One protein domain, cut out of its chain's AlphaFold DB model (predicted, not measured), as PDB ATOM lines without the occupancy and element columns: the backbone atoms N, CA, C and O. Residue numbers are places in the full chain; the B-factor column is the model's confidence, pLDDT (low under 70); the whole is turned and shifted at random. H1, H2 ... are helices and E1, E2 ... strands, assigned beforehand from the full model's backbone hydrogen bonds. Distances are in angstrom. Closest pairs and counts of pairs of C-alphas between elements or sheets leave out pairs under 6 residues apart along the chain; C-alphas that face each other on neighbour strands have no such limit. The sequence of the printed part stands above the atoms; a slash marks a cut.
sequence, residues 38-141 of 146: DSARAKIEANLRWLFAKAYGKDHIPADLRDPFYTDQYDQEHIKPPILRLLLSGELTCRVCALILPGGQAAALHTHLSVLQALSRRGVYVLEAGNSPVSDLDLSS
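This is residues 38 to 141 of the 146 residues of the protein "calmodulin-regulated spectrin-associated protein 1-B-like" of Notothenia coriiceps (black rockcod) (UniProt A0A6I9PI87). Four short helices, H3, H4, H6 and H7, make a ring, and the longest helix, H1, lies to one side of it, with residues 51 to 55 packed crosswise on H4. A small hairpin of two strands, E1 and E2, lies at one end of the longest axis, and little H5 packs on H4 toward the other end, while the link from H6 to H7 makes a long loop without a named element. The printed part has 104 residues, with named elements in the order H1, H2, E1, E2, H3, H4, H5, H6, H7; the sheet E1 - E2 is antiparallel and the class is mostly helix. The whole is compact, with a radius of gyration of the C-alphas of 14.7 A and spans of 44 by 36 by 22 A.

H1 begins at Ser 39, C-alpha (205.162, -52.495, 233.092), and ends at Tyr 56, 25.6 A on. H2 is residues 63 to 66, E1 residues 69 to 71 and E2 residues 77 to 79. H3 is residues 81 to 88, 10.3 A long. H4, residues 91 to 100, is 14.4 A long and begins at C-alpha (202.628, -44.762, 258.267). H5 is residues 105 to 108, and H6, residues 112 to 120, is 12.2 A long. H7, residues 136 to 141, is 8.7 A long and ends at C-alpha (215.385, -49.532, 253.939).

H4 is the hub, touching three helices. H1 touches it with residues 51 to 55 alone, about perpendicular at 74 degrees; the closest C-alphas, of Ala 55 and Val 96, are 5.6 A apart. H5 touches H4, the closest C-alphas being those of Ala 98 and Ala 106, 4.2 A apart. H6 touches H4 at a shallow tilt of 26 degrees, the same way, closest at the C-alphas of Cys 94 and Val 115, 6.2 A. H6 and H7 form a helical hairpin and touch at a steep tilt of 45 degrees, opposite ways, with the C-alphas of Leu 113 and Asp 136 closest, 5.2 A. H7 touches H3 at a shallow tilt of 15 degrees, opposite ways; the closest C-alphas, of Leu 88 and Ser 140, are 4.7 A apart. H3 and H4 are close but not clearly touching, with the C-alphas of Leu 86 and Leu 92 closest, 5.7 A. H2 and H3 only just touch, with 3 pairs of C-alphas within 8 A, the closest those of Leu 65 and Ile 83, 6.7 A. The strand hairpin E1 and E2 has N 70 and O 78 at 2.9 A and N 78 and O 70 at 2.8 A, within hydrogen-bond range. In H1, H3, H4, H6 and H7 every O i to N i+4 pair is within hydrogen-bond range; H2 and H5 are too short for such a pair. H1 and H3 are apart.

The two C-alphas farthest apart, of Tyr 74 and Gly 103, are 47.5 A apart. The printed part has no cut. The link from H6 to H7, residues 121 to 135, is long. The mean pLDDT of the printed part is 89.3, and residues 103 to 105, of which 105 belongs to H5, are under 70.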
ATOM      1  N   ASP A  38     206.595 -49.339 229.993       90.12
ATOM      2  CA  ASP A  38     207.225 -49.879 231.197       90.12
ATOM      3  C   ASP A  38     206.169 -50.437 232.171       90.12
ATOM      4  O   ASP A  38     205.479 -49.713 232.899       90.12
ATOM      5  N   SER A  39     206.069 -51.767 232.198       89.38
ATOM      6  CA  SER A  39     205.162 -52.495 233.092       89.38
ATOM      7  C   SER A  39     205.545 -52.438 234.579       89.38
ATOM      8  O   SER A  39     204.658 -52.555 235.430       89.38
ATOM      9  N   ALA A  40     206.828 -52.259 234.914       89.62
ATOM     10  CA  ALA A  40     207.297 -52.171 236.296       89.62
ATOM     11  C   ALA A  40     206.924 -50.804 236.878       89.62
ATOM     12  O   ALA A  40     206.225 -50.735 237.895       89.62
ATOM     13  N   ARG A  41     207.261 -49.732 236.150       90.94
ATOM     14  CA  ARG A  41     206.832 -48.355 236.426       90.94
ATOM     15  C   ARG A  41     205.316 -48.256 236.578       90.94
ATOM     16  O   ARG A  41     204.837 -47.810 237.620       90.94
ATOM     17  N   ALA A  42     204.549 -48.734 235.593       90.56
ATOM     18  CA  ALA A  42     203.084 -48.665 235.613       90.56
ATOM     19  C   ALA A  42     202.468 -49.412 236.814       90.56
ATOM     20  O   ALA A  42     201.511 -48.935 237.430       90.56
ATOM     21  N   LYS A  43     203.036 -50.562 237.202       91.25
ATOM     22  CA  LYS A  43     202.606 -51.318 238.389       91.25
ATOM     23  C   LYS A  43     202.881 -50.554 239.687       91.25
ATOM     24  O   LYS A  43     202.017 -50.523 240.564       91.25
ATOM     25  N   ILE A  44     204.055 -49.936 239.818       92.50
ATOM     26  CA  ILE A  44     204.416 -49.109 240.981       92.50
ATOM     27  C   ILE A  44     203.492 -47.890 241.069       92.50
ATOM     28  O   ILE A  44     202.910 -47.629 242.121       92.50
ATOM     29  N   GLU A  45     203.273 -47.206 239.948       92.75
ATOM     30  CA  GLU A  45     202.399 -46.040 239.838       92.75
ATOM     31  C   GLU A  45     200.950 -46.352 240.254       92.75
ATOM     32  O   GLU A  45     200.359 -45.645 241.078       92.75
ATOM     33  N   ALA A  46     200.386 -47.451 239.740       92.38
ATOM     34  CA  ALA A  46     199.043 -47.912 240.080       92.38
ATOM     35  C   ALA A  46     198.917 -48.277 241.569       92.38
ATOM     36  O   ALA A  46     197.940 -47.893 242.219       92.38
ATOM     37  N   ASN A  47     199.922 -48.962 242.130       93.31
ATOM     38  CA  ASN A  47     199.964 -49.314 243.550       93.31
ATOM     39  C   ASN A  47     200.018 -48.067 244.446       93.31
ATOM     40  O   ASN A  47     199.261 -47.981 245.413       93.31
ATOM     41  N   LEU A  48     200.862 -47.084 244.117       94.25
ATOM     42  CA  LEU A  48     200.973 -45.827 244.865       94.25
ATOM     43  C   LEU A  48     199.666 -45.029 244.820       94.25
ATOM     44  O   LEU A  48     199.146 -44.643 245.868       94.25
ATOM     45  N   ARG A  49     199.067 -44.860 243.633       92.88
ATOM     46  CA  ARG A  49     197.761 -44.189 243.495       92.88
ATOM     47  C   ARG A  49     196.661 -44.897 244.278       92.88
ATOM     48  O   ARG A  49     195.850 -44.228 244.918       92.88
ATOM     49  N   TRP A  50     196.639 -46.232 244.277       93.75
ATOM     50  CA  TRP A  50     195.699 -47.005 245.088       93.75
ATOM     51  C   TRP A  50     195.930 -46.789 246.591       93.75
ATOM     52  O   TRP A  50     194.970 -46.499 247.306       93.75
ATOM     53  N   LEU A  51     197.180 -46.848 247.066       94.44
ATOM     54  CA  LEU A  51     197.529 -46.597 248.468       94.44
ATOM     55  C   LEU A  51     197.088 -45.198 248.919       94.44
ATOM     56  O   LEU A  51     196.421 -45.078 249.946       94.44
ATOM     57  N   PHE A  52     197.378 -44.147 248.145       94.88
ATOM     58  CA  PHE A  52     196.965 -42.781 248.486       94.88
ATOM     59  C   PHE A  52     195.444 -42.602 248.445       94.88
ATOM     60  O   PHE A  52     194.870 -42.026 249.371       94.88
ATOM     61  N   ALA A  53     194.765 -43.150 247.433       93.31
ATOM     62  CA  ALA A  53     193.306 -43.107 247.349       93.31
ATOM     63  C   ALA A  53     192.626 -43.855 248.513       93.31
ATOM     64  O   ALA A  53     191.540 -43.458 248.933       93.31
ATOM     65  N   LYS A  54     193.256 -44.905 249.062       94.19
ATOM     66  CA  LYS A  54     192.795 -45.586 250.283       94.19
ATOM     67  C   LYS A  54     193.129 -44.813 251.559       94.19
ATOM     68  O   LYS A  54     192.291 -44.764 252.450       94.19
ATOM     69  N   ALA A  55     194.309 -44.207 251.647       93.00
ATOM     70  CA  ALA A  55     194.790 -43.501 252.835       93.00
ATOM     71  C   ALA A  55     194.100 -42.148 253.085       93.00
ATOM     72  O   ALA A  55     193.844 -41.805 254.241       93.00
ATOM     73  N   TYR A  56     193.824 -41.392 252.018       92.88
ATOM     74  CA  TYR A  56     193.285 -40.025 252.079       92.88
ATOM     75  C   TYR A  56     191.869 -39.902 251.491       92.88
ATOM     76  O   TYR A  56     191.153 -38.955 251.798       92.88
ATOM     77  N   GLY A  57     191.439 -40.864 250.668       91.88
ATOM     78  CA  GLY A  57     190.249 -40.740 249.823       91.88
ATOM     79  C   GLY A  57     190.595 -40.152 248.451       91.88
ATOM     80  O   GLY A  57     191.486 -39.313 248.331       91.88
ATOM     81  N   LYS A  58     189.885 -40.602 247.406       89.00
ATOM     82  CA  LYS A  58     190.203 -40.317 245.991       89.00
ATOM     83  C   LYS A  58     190.379 -38.823 245.688       89.00
ATOM     84  O   LYS A  58     191.318 -38.456 244.989       89.00
ATOM     85  N   ASP A  59     189.507 -37.982 246.238       90.38
ATOM     86  CA  ASP A  59     189.449 -36.548 245.926       90.38
ATOM     87  C   ASP A  59     190.310 -35.677 246.866       90.38
ATOM     88  O   ASP A  59     190.523 -34.496 246.599       90.38
ATOM     89  N   HIS A  60     190.858 -36.260 247.941       92.56
ATOM     90  CA  HIS A  60     191.617 -35.549 248.983       92.56
ATOM     91  C   HIS A  60     193.116 -35.895 248.999       92.56
ATOM     92  O   HIS A  60     193.815 -35.574 249.959       92.56
ATOM     93  N   ILE A  61     193.634 -36.537 247.945       92.56
ATOM     94  CA  ILE A  61     195.070 -36.823 247.816       92.56
ATOM     95  C   ILE A  61     195.847 -35.487 247.771       92.56
ATOM     96  O   ILE A  61     195.551 -34.661 246.893       92.56
ATOM     97  N   PRO A  62     196.830 -35.260 248.673       92.19
ATOM     98  CA  PRO A  62     197.690 -34.073 248.663       92.19
ATOM     99  C   PRO A  62     198.401 -33.889 247.320       92.19
ATOM    100  O   PRO A  62     198.797 -34.874 246.699       92.19
ATOM    101  N   ALA A  63     198.578 -32.640 246.874       89.50
ATOM    102  CA  ALA A  63     199.136 -32.331 245.552       89.50
ATOM    103  C   ALA A  63     200.489 -33.024 245.304       89.50
ATOM    104  O   ALA A  63     200.649 -33.699 244.286       89.50
ATOM    105  N   ASP A  64     201.386 -32.964 246.290       88.19
ATOM    106  CA  ASP A  64     202.742 -33.530 246.257       88.19
ATOM    107  C   ASP A  64     202.786 -35.065 246.114       88.19
ATOM    108  O   ASP A  64     203.842 -35.625 245.826       88.19
ATOM    109  N   LEU A  65     201.651 -35.753 246.320       90.69
ATOM    110  CA  LEU A  65     201.519 -37.215 246.242       90.69
ATOM    111  C   LEU A  65     200.729 -37.695 245.007       90.69
ATOM    112  O   LEU A  65     200.607 -38.899 244.795       90.69
ATOM    113  N   ARG A  66     200.147 -36.794 244.197       88.62
ATOM    114  CA  ARG A  66     199.301 -37.176 243.037       88.62
ATOM    115  C   ARG A  66     200.100 -37.758 241.879       88.62
ATOM    116  O   ARG A  66     199.659 -38.705 241.226       88.62
ATOM    117  N   ASP A  67     201.254 -37.157 241.636       90.69
ATOM    118  CA  ASP A  67     202.241 -37.589 240.661       90.69
ATOM    119  C   ASP A  67     203.436 -38.174 241.432       90.69
ATOM    120  O   ASP A  67     204.106 -37.418 242.143       90.69
ATOM    121  N   PRO A  68     203.677 -39.496 241.380       91.31
ATOM    122  CA  PRO A  68     204.622 -40.138 242.283       91.31
ATOM    123  C   PRO A  68     206.095 -39.998 241.885       91.31
ATOM    124  O   PRO A  68     206.962 -40.215 242.736       91.31
ATOM    125  N   PHE A  69     206.380 -39.634 240.636       93.25
ATOM    126  CA  PHE A  69     207.728 -39.661 240.076       93.25
ATOM    127  C   PHE A  69     208.283 -38.258 239.809       93.25
ATOM    128  O   PHE A  69     207.541 -37.280 239.726       93.25
ATOM    129  N   TYR A  70     209.602 -38.151 239.697       92.31
ATOM    130  CA  TYR A  70     210.296 -36.991 239.145       92.31
ATOM    131  C   TYR A  70     211.523 -37.454 238.361       92.31
ATOM    132  O   TYR A  70     212.131 -38.465 238.708       92.31
ATOM    133  N   THR A  71     211.908 -36.691 237.344       93.69
ATOM    134  CA  THR A  71     213.155 -36.909 236.605       93.69
ATOM    135  C   THR A  71     214.266 -36.050 237.204       93.69
ATOM    136  O   THR A  71     214.036 -34.881 237.529       93.69
ATOM    137  N   ASP A  72     215.459 -36.614 237.383       93.44
ATOM    138  CA  ASP A  72     216.637 -35.875 237.839       93.44
ATOM    139  C   ASP A  72     217.422 -35.212 236.684       93.44
ATOM    140  O   ASP A  72     217.018 -35.216 235.522       93.44
ATOM    141  N   GLN A  73     218.569 -34.609 237.006       93.94
ATOM    142  CA  GLN A  73     219.442 -33.948 236.026       93.94
ATOM    143  C   GLN A  73     220.174 -34.907 235.063       93.94
ATOM    144  O   GLN A  73     220.888 -34.443 234.175       93.94
ATOM    145  N   TYR A  74     220.041 -36.221 235.259       95.25
ATOM    146  CA  TYR A  74     220.649 -37.289 234.462       95.25
ATOM    147  C   TYR A  74     219.606 -38.088 233.661       95.25
ATOM    148  O   TYR A  74     219.930 -39.164 233.158       95.25
ATOM    149  N   ASP A  75     218.382 -37.562 233.542       90.12
ATOM    150  CA  ASP A  75     217.234 -38.196 232.880       90.12
ATOM    151  C   ASP A  75     216.780 -39.518 233.539       90.12
ATOM    152  O   ASP A  75     216.138 -40.359 232.912       90.12
ATOM    153  N   GLN A  76     217.096 -39.717 234.827       91.12
ATOM    154  CA  GLN A  76     216.634 -40.877 235.597       91.12
ATOM    155  C   GLN A  76     215.327 -40.548 236.322       91.12
ATOM    156  O   GLN A  76     215.217 -39.511 236.982       91.12
ATOM    157  N   GLU A  77     214.337 -41.437 236.219       91.38
ATOM    158  CA  GLU A  77     213.068 -41.320 236.940       91.38
ATOM    159  C   GLU A  77     213.177 -41.930 238.347       91.38
ATOM    160  O   GLU A  77     213.574 -43.082 238.515       91.38
ATOM    161  N   HIS A  78     212.779 -41.161 239.362       91.94
ATOM    162  CA  HIS A  78     212.834 -41.538 240.776       91.94
ATOM    163  C   HIS A  78     211.490 -41.297 241.471       91.94
ATOM    164  O   HIS A  78     210.738 -40.388 241.115       91.94
ATOM    165  N   ILE A  79     211.196 -42.050 242.535       92.62
ATOM    166  CA  ILE A  79     210.040 -41.775 243.408       92.62
ATOM    167  C   ILE A  79     210.310 -40.515 244.240       92.62
ATOM    168  O   ILE A  79     211.352 -40.398 244.886       92.62
ATOM    169  N   LYS A  80     209.347 -39.586 244.294       93.75
ATOM    170  CA  LYS A  80     209.487 -38.329 245.049       93.75
ATOM    171  C   LYS A  80     209.828 -38.571 246.535       93.75
ATOM    172  O   LYS A  80     209.160 -39.382 247.187       93.75
ATOM    173  N   PRO A  81     210.779 -37.821 247.135       93.12
ATOM    174  CA  PRO A  81     211.205 -38.037 248.522       93.12
ATOM    175  C   PRO A  81     210.088 -38.040 249.589       93.12
ATOM    176  O   PRO A  81     210.181 -38.851 250.511       93.12
ATOM    177  N   PRO A  82     209.015 -37.218 249.508       92.69
ATOM    178  CA  PRO A  82     207.893 -37.302 250.450       92.69
ATOM    179  C   PRO A  82     207.190 -38.668 250.448       92.69
ATOM    180  O   PRO A  82     206.799 -39.158 251.505       92.69
ATOM    181  N   ILE A  83     207.079 -39.310 249.281       93.75
ATOM    182  CA  ILE A  83     206.460 -40.633 249.131       93.75
ATOM    183  C   ILE A  83     207.365 -41.708 249.720       93.75
ATOM    184  O   ILE A  83     206.902 -42.519 250.521       93.75
ATOM    185  N   LEU A  84     208.661 -41.677 249.387       92.88
ATOM    186  CA  LEU A  84     209.640 -42.593 249.973       92.88
ATOM    187  C   LEU A  84     209.637 -42.503 251.503       92.88
ATOM    188  O   LEU A  84     209.604 -43.534 252.163       92.88
ATOM    189  N   ARG A  85     209.565 -41.299 252.084       93.06
ATOM    190  CA  ARG A  85     209.480 -41.120 253.544       93.06
ATOM    191  C   ARG A  85     208.232 -41.757 254.167       93.06
ATOM    192  O   ARG A  85     208.367 -42.408 255.197       93.06
ATOM    193  N   LEU A  86     207.056 -41.606 253.550       92.75
ATOM    194  CA  LEU A  86     205.794 -42.214 254.015       92.75
ATOM    195  C   LEU A  86     205.783 -43.747 253.918       92.75
ATOM    196  O   LEU A  86     205.087 -44.419 254.683       92.75
ATOM    197  N   LEU A  87     206.520 -44.296 252.949       92.94
ATOM    198  CA  LEU A  87     206.723 -45.733 252.800       92.94
ATOM    199  C   LEU A  87     207.728 -46.247 253.834       92.94
ATOM    200  O   LEU A  87     207.414 -47.188 254.551       92.94
ATOM    201  N   LEU A  88     208.885 -45.593 253.970       93.25
ATOM    202  CA  LEU A  88     209.940 -45.957 254.921       93.25
ATOM    203  C   LEU A  88     209.433 -45.937 256.372       93.25
ATOM    204  O   LEU A  88     209.695 -46.884 257.109       93.25
ATOM    205  N   SER A  89     208.654 -44.922 256.772       91.12
ATOM    206  CA  SER A  89     208.084 -44.843 258.129       91.12
ATOM    207  C   SER A  89     206.978 -45.866 258.406       91.12
ATOM    208  O   SER A  89     206.607 -46.074 259.558       91.12
ATOM    209  N   GLY A  90     206.421 -46.497 257.368       89.19
ATOM    210  CA  GLY A  90     205.305 -47.433 257.492       89.19
ATOM    211  C   GLY A  90     203.968 -46.791 257.864       89.19
ATOM    212  O   GLY A  90     202.970 -47.497 257.999       89.19
ATOM    213  N   GLU A  91     203.885 -45.463 257.975       89.06
ATOM    214  CA  GLU A  91     202.628 -44.762 258.267       89.06
ATOM    215  C   GLU A  91     201.562 -45.042 257.201       89.06
ATOM    216  O   GLU A  91     200.393 -45.268 257.527       89.06
ATOM    217  N   LEU A  92     201.961 -45.062 255.924       91.31
ATOM    218  CA  LEU A  92     201.054 -45.330 254.810       91.31
ATOM    219  C   LEU A  92     200.573 -46.788 254.808       91.31
ATOM    220  O   LEU A  92     199.376 -47.042 254.654       91.31
ATOM    221  N   THR A  93     201.485 -47.744 255.015       91.25
ATOM    222  CA  THR A  93     201.166 -49.180 255.027       91.25
ATOM    223  C   THR A  93     200.292 -49.533 256.228       91.25
ATOM    224  O   THR A  93     199.261 -50.181 256.050       91.25
ATOM    225  N   CYS A  94     200.617 -49.027 257.423       91.12
ATOM    226  CA  CYS A  94     199.818 -49.196 258.638       91.12
ATOM    227  C   CYS A  94     198.412 -48.605 258.486       91.12
ATOM    228  O   CYS A  94     197.429 -49.298 258.754       91.12
ATOM    229  N   ARG A  95     198.295 -47.364 257.992       91.38
ATOM    230  CA  ARG A  95     197.007 -46.688 257.766       91.38
ATOM    231  C   ARG A  95     196.118 -47.449 256.786       91.38
ATOM    232  O   ARG A  95     194.942 -47.661 257.075       91.38
ATOM    233  N   VAL A  96     196.651 -47.874 255.639       92.62
ATOM    234  CA  VAL A  96     195.856 -48.634 254.659       92.62
ATOM    235  C   VAL A  96     195.493 -50.013 255.211       92.62
ATOM    236  O   VAL A  96     194.343 -50.430 255.075       92.62
ATOM    237  N   CYS A  97     196.408 -50.691 255.912       90.38
ATOM    238  CA  CYS A  97     196.117 -51.971 256.561       90.38
ATOM    239  C   CYS A  97     195.019 -51.848 257.629       90.38
ATOM    240  O   CYS A  97     194.109 -52.672 257.660       90.38
ATOM    241  N   ALA A  98     195.021 -50.784 258.434       89.50
ATOM    242  CA  ALA A  98     193.964 -50.495 259.403       89.50
ATOM    243  C   ALA A  98     192.573 -50.316 258.764       89.50
ATOM    244  O   ALA A  98     191.570 -50.647 259.394       89.50
ATOM    245  N   LEU A  99     192.505 -49.831 257.518       88.94
ATOM    246  CA  LEU A  99     191.255 -49.633 256.777       88.94
ATOM    247  C   LEU A  99     190.760 -50.903 256.063       88.94
ATOM    248  O   LEU A  99     189.552 -51.105 255.960       88.94
ATOM    249  N   ILE A 100     191.663 -51.753 255.558       88.94
ATOM    250  CA  ILE A 100     191.290 -52.974 254.811       88.94
ATOM    251  C   ILE A 100     191.152 -54.223 255.693       88.94
ATOM    252  O   ILE A 100     190.535 -55.196 255.265       88.94
ATOM    253  N   LEU A 101     191.734 -54.237 256.898       84.38
ATOM    254  CA  LEU A 101     191.707 -55.389 257.801       84.38
ATOM    255  C   LEU A 101     190.563 -55.249 258.830       84.38
ATOM    256  O   LEU A 101     190.762 -54.627 259.874       84.38
ATOM    257  N   PRO A 102     189.377 -55.862 258.614       73.19
ATOM    258  CA  PRO A 102     188.275 -55.805 259.581       73.19
ATOM    259  C   PRO A 102     188.657 -56.383 260.952       73.19
ATOM    260  O   PRO A 102     189.470 -57.308 261.032       73.19
ATOM    261  N   GLY A 103     188.020 -55.886 262.019       69.25
ATOM    262  CA  GLY A 103     188.129 -56.450 263.374       69.25
ATOM    263  C   GLY A 103     189.029 -55.690 264.357       69.25
ATOM    264  O   GLY A 103     189.742 -56.322 265.129       69.25
ATOM    265  N   GLY A 104     189.033 -54.352 264.336       63.03
ATOM    266  CA  GLY A 104     189.533 -53.520 265.448       63.03
ATOM    267  C   GLY A 104     191.052 -53.467 265.672       63.03
ATOM    268  O   GLY A 104     191.515 -52.673 266.483       63.03
ATOM    269  N   GLN A 105     191.851 -54.238 264.928       69.75
ATOM    270  CA  GLN A 105     193.316 -54.268 265.076       69.75
ATOM    271  C   GLN A 105     194.034 -52.994 264.590       69.75
ATOM    272  O   GLN A 105     195.247 -52.900 264.743       69.75
ATOM    273  N   ALA A 106     193.308 -52.002 264.065       70.94
ATOM    274  CA  ALA A 106     193.836 -50.707 263.633       70.94
ATOM    275  C   ALA A 106     194.762 -50.044 264.672       70.94
ATOM    276  O   ALA A 106     195.827 -49.556 264.313       70.94
ATOM    277  N   ALA A 107     194.401 -50.093 265.960       71.88
ATOM    278  CA  ALA A 107     195.195 -49.511 267.046       71.88
ATOM    279  C   ALA A 107     196.539 -50.225 267.308       71.88
ATOM    280  O   ALA A 107     197.406 -49.665 267.969       71.88
ATOM    281  N   ALA A 108     196.720 -51.450 266.803       78.81
ATOM    282  CA  ALA A 108     197.966 -52.206 266.922       78.81
ATOM    283  C   ALA A 108     198.895 -52.036 265.704       78.81
ATOM    284  O   ALA A 108     200.041 -52.480 265.754       78.81
ATOM    285  N   LEU A 109     198.429 -51.409 264.617       86.62
ATOM    286  CA  LEU A 109     199.189 -51.236 263.377       86.62
ATOM    287  C   LEU A 109     199.957 -49.911 263.406       86.62
ATOM    288  O   LEU A 109     199.408 -48.856 263.099       86.62
ATOM    289  N   HIS A 110     201.223 -49.987 263.808       85.62
ATOM    290  CA  HIS A 110     202.101 -48.830 264.029       85.62
ATOM    291  C   HIS A 110     203.544 -49.033 263.526       85.62
ATOM    292  O   HIS A 110     204.342 -48.103 263.564       85.62
ATOM    293  N   THR A 111     203.877 -50.236 263.049       89.88
ATOM    294  CA  THR A 111     205.176 -50.611 262.458       89.88
ATOM    295  C   THR A 111     204.976 -51.568 261.283       89.88
ATOM    296  O   THR A 111     203.963 -52.279 261.233       89.88
ATOM    297  N   HIS A 112     205.947 -51.671 260.372       91.94
ATOM    298  CA  HIS A 112     205.891 -52.660 259.285       91.94
ATOM    299  C   HIS A 112     205.767 -54.088 259.828       91.94
ATOM    300  O   HIS A 112     204.920 -54.848 259.362       91.94
ATOM    301  N   LEU A 113     206.508 -54.432 260.885       91.50
ATOM    302  CA  LEU A 113     206.399 -55.718 261.572       91.50
ATOM    303  C   LEU A 113     204.968 -56.011 262.051       91.50
ATOM    304  O   LEU A 113     204.474 -57.121 261.853       91.50
ATOM    305  N   SER A 114     204.272 -55.027 262.635       91.12
ATOM    306  CA  SER A 114     202.882 -55.205 263.087       91.12
ATOM    307  C   SER A 114     201.918 -55.493 261.925       91.12
ATOM    308  O   SER A 114     201.015 -56.325 262.060       91.12
ATOM    309  N   VAL A 115     202.158 -54.884 260.756       91.62
ATOM    310  CA  VAL A 115     201.428 -55.147 259.506       91.62
ATOM    311  C   VAL A 115     201.726 -56.555 258.986       91.62
ATOM    312  O   VAL A 115     200.792 -57.327 258.768       91.62
ATOM    313  N   LEU A 116     203.003 -56.932 258.863       91.94
ATOM    314  CA  LEU A 116     203.426 -58.265 258.417       91.94
ATOM    315  C   LEU A 116     202.834 -59.374 259.308       91.94
ATOM    316  O   LEU A 116     202.298 -60.363 258.808       91.94
ATOM    317  N   GLN A 117     202.833 -59.183 260.630       91.00
ATOM    318  CA  GLN A 117     202.210 -60.103 261.587       91.00
ATOM    319  C   GLN A 117     200.676 -60.148 261.475       91.00
ATOM    320  O   GLN A 117     200.067 -61.198 261.702       91.00
ATOM    321  N   ALA A 118     200.010 -59.033 261.165       89.44
ATOM    322  CA  ALA A 118     198.560 -59.001 260.958       89.44
ATOM    323  C   ALA A 118     198.128 -59.690 259.651       89.44
ATOM    324  O   ALA A 118     197.080 -60.337 259.632       89.44
ATOM    325  N   LEU A 119     198.944 -59.596 258.597       90.25
ATOM    326  CA  LEU A 119     198.757 -60.308 257.328       90.25
ATOM    327  C   LEU A 119     199.026 -61.816 257.487       90.25
ATOM    328  O   LEU A 119     198.174 -62.633 257.131       90.25
ATOM    329  N   SER A 120     200.137 -62.186 258.132       90.69
ATOM    330  CA  SER A 120     200.522 -63.582 258.395       90.69
ATOM    331  C   SER A 120     199.458 -64.347 259.195       90.69
ATOM    332  O   SER A 120     199.067 -65.452 258.820       90.69
ATOM    333  N   ARG A 121     198.857 -63.719 260.221       89.44
ATOM    334  CA  ARG A 121     197.724 -64.284 260.990       89.44
ATOM    335  C   ARG A 121     196.453 -64.548 260.163       89.44
ATOM    336  O   ARG A 121     195.524 -65.166 260.675       89.44
ATOM    337  N   ARG A 122     196.394 -64.086 258.911       87.56
ATOM    338  CA  ARG A 122     195.308 -64.335 257.943       87.56
ATOM    339  C   ARG A 122     195.733 -65.257 256.793       87.56
ATOM    340  O   ARG A 122     194.991 -65.383 255.827       87.56
ATOM    341  N   GLY A 123     196.917 -65.867 256.875       88.50
ATOM    342  CA  GLY A 123     197.494 -66.691 255.808       88.50
ATOM    343  C   GLY A 123     198.082 -65.893 254.639       88.50
ATOM    344  O   GLY A 123     198.384 -66.479 253.602       88.50
ATOM    345  N   VAL A 124     198.250 -64.572 254.778       89.69
ATOM    346  CA  VAL A 124     198.877 -63.721 253.755       89.69
ATOM    347  C   VAL A 124     200.344 -63.513 254.115       89.69
ATOM    348  O   VAL A 124     200.676 -62.720 254.996       89.69
ATOM    349  N   TYR A 125     201.227 -64.225 253.420       89.56
ATOM    350  CA  TYR A 125     202.675 -64.089 253.558       89.56
ATOM    351  C   TYR A 125     203.206 -63.132 252.489       89.56
ATOM    352  O   TYR A 125     202.952 -63.323 251.301       89.56
ATOM    353  N   VAL A 126     203.925 -62.091 252.911       88.56
ATOM    354  CA  VAL A 126     204.550 -61.125 252.000       88.56
ATOM    355  C   VAL A 126     205.935 -61.650 251.630       88.56
ATOM    356  O   VAL A 126     206.782 -61.822 252.507       88.56
ATOM    357  N   LEU A 127     206.140 -61.941 250.346       89.38
ATOM    358  CA  LEU A 127     207.361 -62.544 249.813       89.38
ATOM    359  C   LEU A 127     207.996 -61.635 248.752       89.38
ATOM    360  O   LEU A 127     207.285 -60.947 248.018       89.38
ATOM    361  N   GLU A 128     209.323 -61.659 248.646       85.25
ATOM    362  CA  GLU A 128     210.043 -61.044 247.528       85.25
ATOM    363  C   GLU A 128     209.987 -61.912 246.259       85.25
ATOM    364  O   GLU A 128     209.554 -63.064 246.279       85.25
ATOM    365  N   ALA A 129     210.504 -61.383 245.142       77.31
ATOM    366  CA  ALA A 129     210.614 -62.100 243.869       77.31
ATOM    367  C   ALA A 129     211.398 -63.432 243.962       77.31
ATOM    368  O   ALA A 129     211.173 -64.327 243.153       77.31
ATOM    369  N   GLY A 130     212.284 -63.580 244.956       79.81
ATOM    370  CA  GLY A 130     213.006 -64.822 245.260       79.81
ATOM    371  C   GLY A 130     212.260 -65.808 246.171       79.81
ATOM    372  O   GLY A 130     212.866 -66.769 246.634       79.81
ATOM    373  N   ASN A 131     210.977 -65.569 246.474       83.12
ATOM    374  CA  ASN A 131     210.158 -66.350 247.415       83.12
ATOM    375  C   ASN A 131     210.686 -66.358 248.874       83.12
ATOM    376  O   ASN A 131     210.257 -67.168 249.696       83.12
ATOM    377  N   SER A 132     211.596 -65.440 249.212       87.88
ATOM    378  CA  SER A 132     212.023 -65.137 250.582       87.88
ATOM    379  C   SER A 132     210.979 -64.268 251.299       87.88
ATOM    380  O   SER A 132     210.352 -63.424 250.657       87.88
ATOM    381  N   PRO A 133     210.767 -64.437 252.618       88.38
ATOM    382  CA  PRO A 133     209.858 -63.585 253.378       88.38
ATOM    383  C   PRO A 133     210.409 -62.161 253.504       88.38
ATOM    384  O   PRO A 133     211.573 -61.979 253.855       88.38
ATOM    385  N   VAL A 134     209.555 -61.164 253.266       90.00
ATOM    386  CA  VAL A 134     209.879 -59.744 253.473       90.00
ATOM    387  C   VAL A 134     209.960 -59.442 254.968       90.00
ATOM    388  O   VAL A 134     209.061 -59.807 255.730       90.00
ATOM    389  N   SER A 135     211.017 -58.746 255.384       89.94
ATOM    390  CA  SER A 135     211.228 -58.307 256.762       89.94
ATOM    391  C   SER A 135     210.890 -56.826 256.981       89.94
ATOM    392  O   SER A 135     210.733 -56.035 256.049       89.94
ATOM    393  N   ASP A 136     210.803 -56.435 258.253       88.25
ATOM    394  CA  ASP A 136     210.679 -55.034 258.677       88.25
ATOM    395  C   ASP A 136     211.896 -54.189 258.239       88.25
ATOM    396  O   ASP A 136     211.739 -53.022 257.880       88.25
ATOM    397  N   LEU A 137     213.090 -54.797 258.166       88.94
ATOM    398  CA  LEU A 137     214.318 -54.145 257.699       88.94
ATOM    399  C   LEU A 137     214.281 -53.849 256.193       88.94
ATOM    400  O   LEU A 137     214.722 -52.784 255.766       88.94
ATOM    401  N   ASP A 138     213.719 -54.750 255.385       89.94
ATOM    402  CA  ASP A 138     213.588 -54.538 253.937       89.94
ATOM    403  C   ASP A 138     212.639 -53.363 253.658       89.94
ATOM    404  O   ASP A 138     212.961 -52.460 252.889       89.94
ATOM    405  N   LEU A 139     211.505 -53.308 254.367       88.69
ATOM    406  CA  LEU A 139     210.510 -52.238 254.228       88.69
ATOM    407  C   LEU A 139     210.962 -50.888 254.813       88.69
ATOM    408  O   LEU A 139     210.548 -49.839 254.320       88.69
ATOM    409  N   SER A 140     211.824 -50.887 255.829       88.06
ATOM    410  CA  SER A 140     212.396 -49.661 256.411       88.06
ATOM    411  C   SER A 140     213.678 -49.174 255.718       88.06
ATOM    412  O   SER A 140     214.159 -48.090 256.047       88.06
ATOM    413  N   SER A 141     214.204 -49.917 254.735       87.75
ATOM    414  CA  SER A 141     215.385 -49.532 253.939       87.75
ATOM    415  C   SER A 141     215.087 -49.331 252.448       87.75
ATOM    416  O   SER A 141     215.545 -48.354 251.858       87.75
TER     417      SER A 141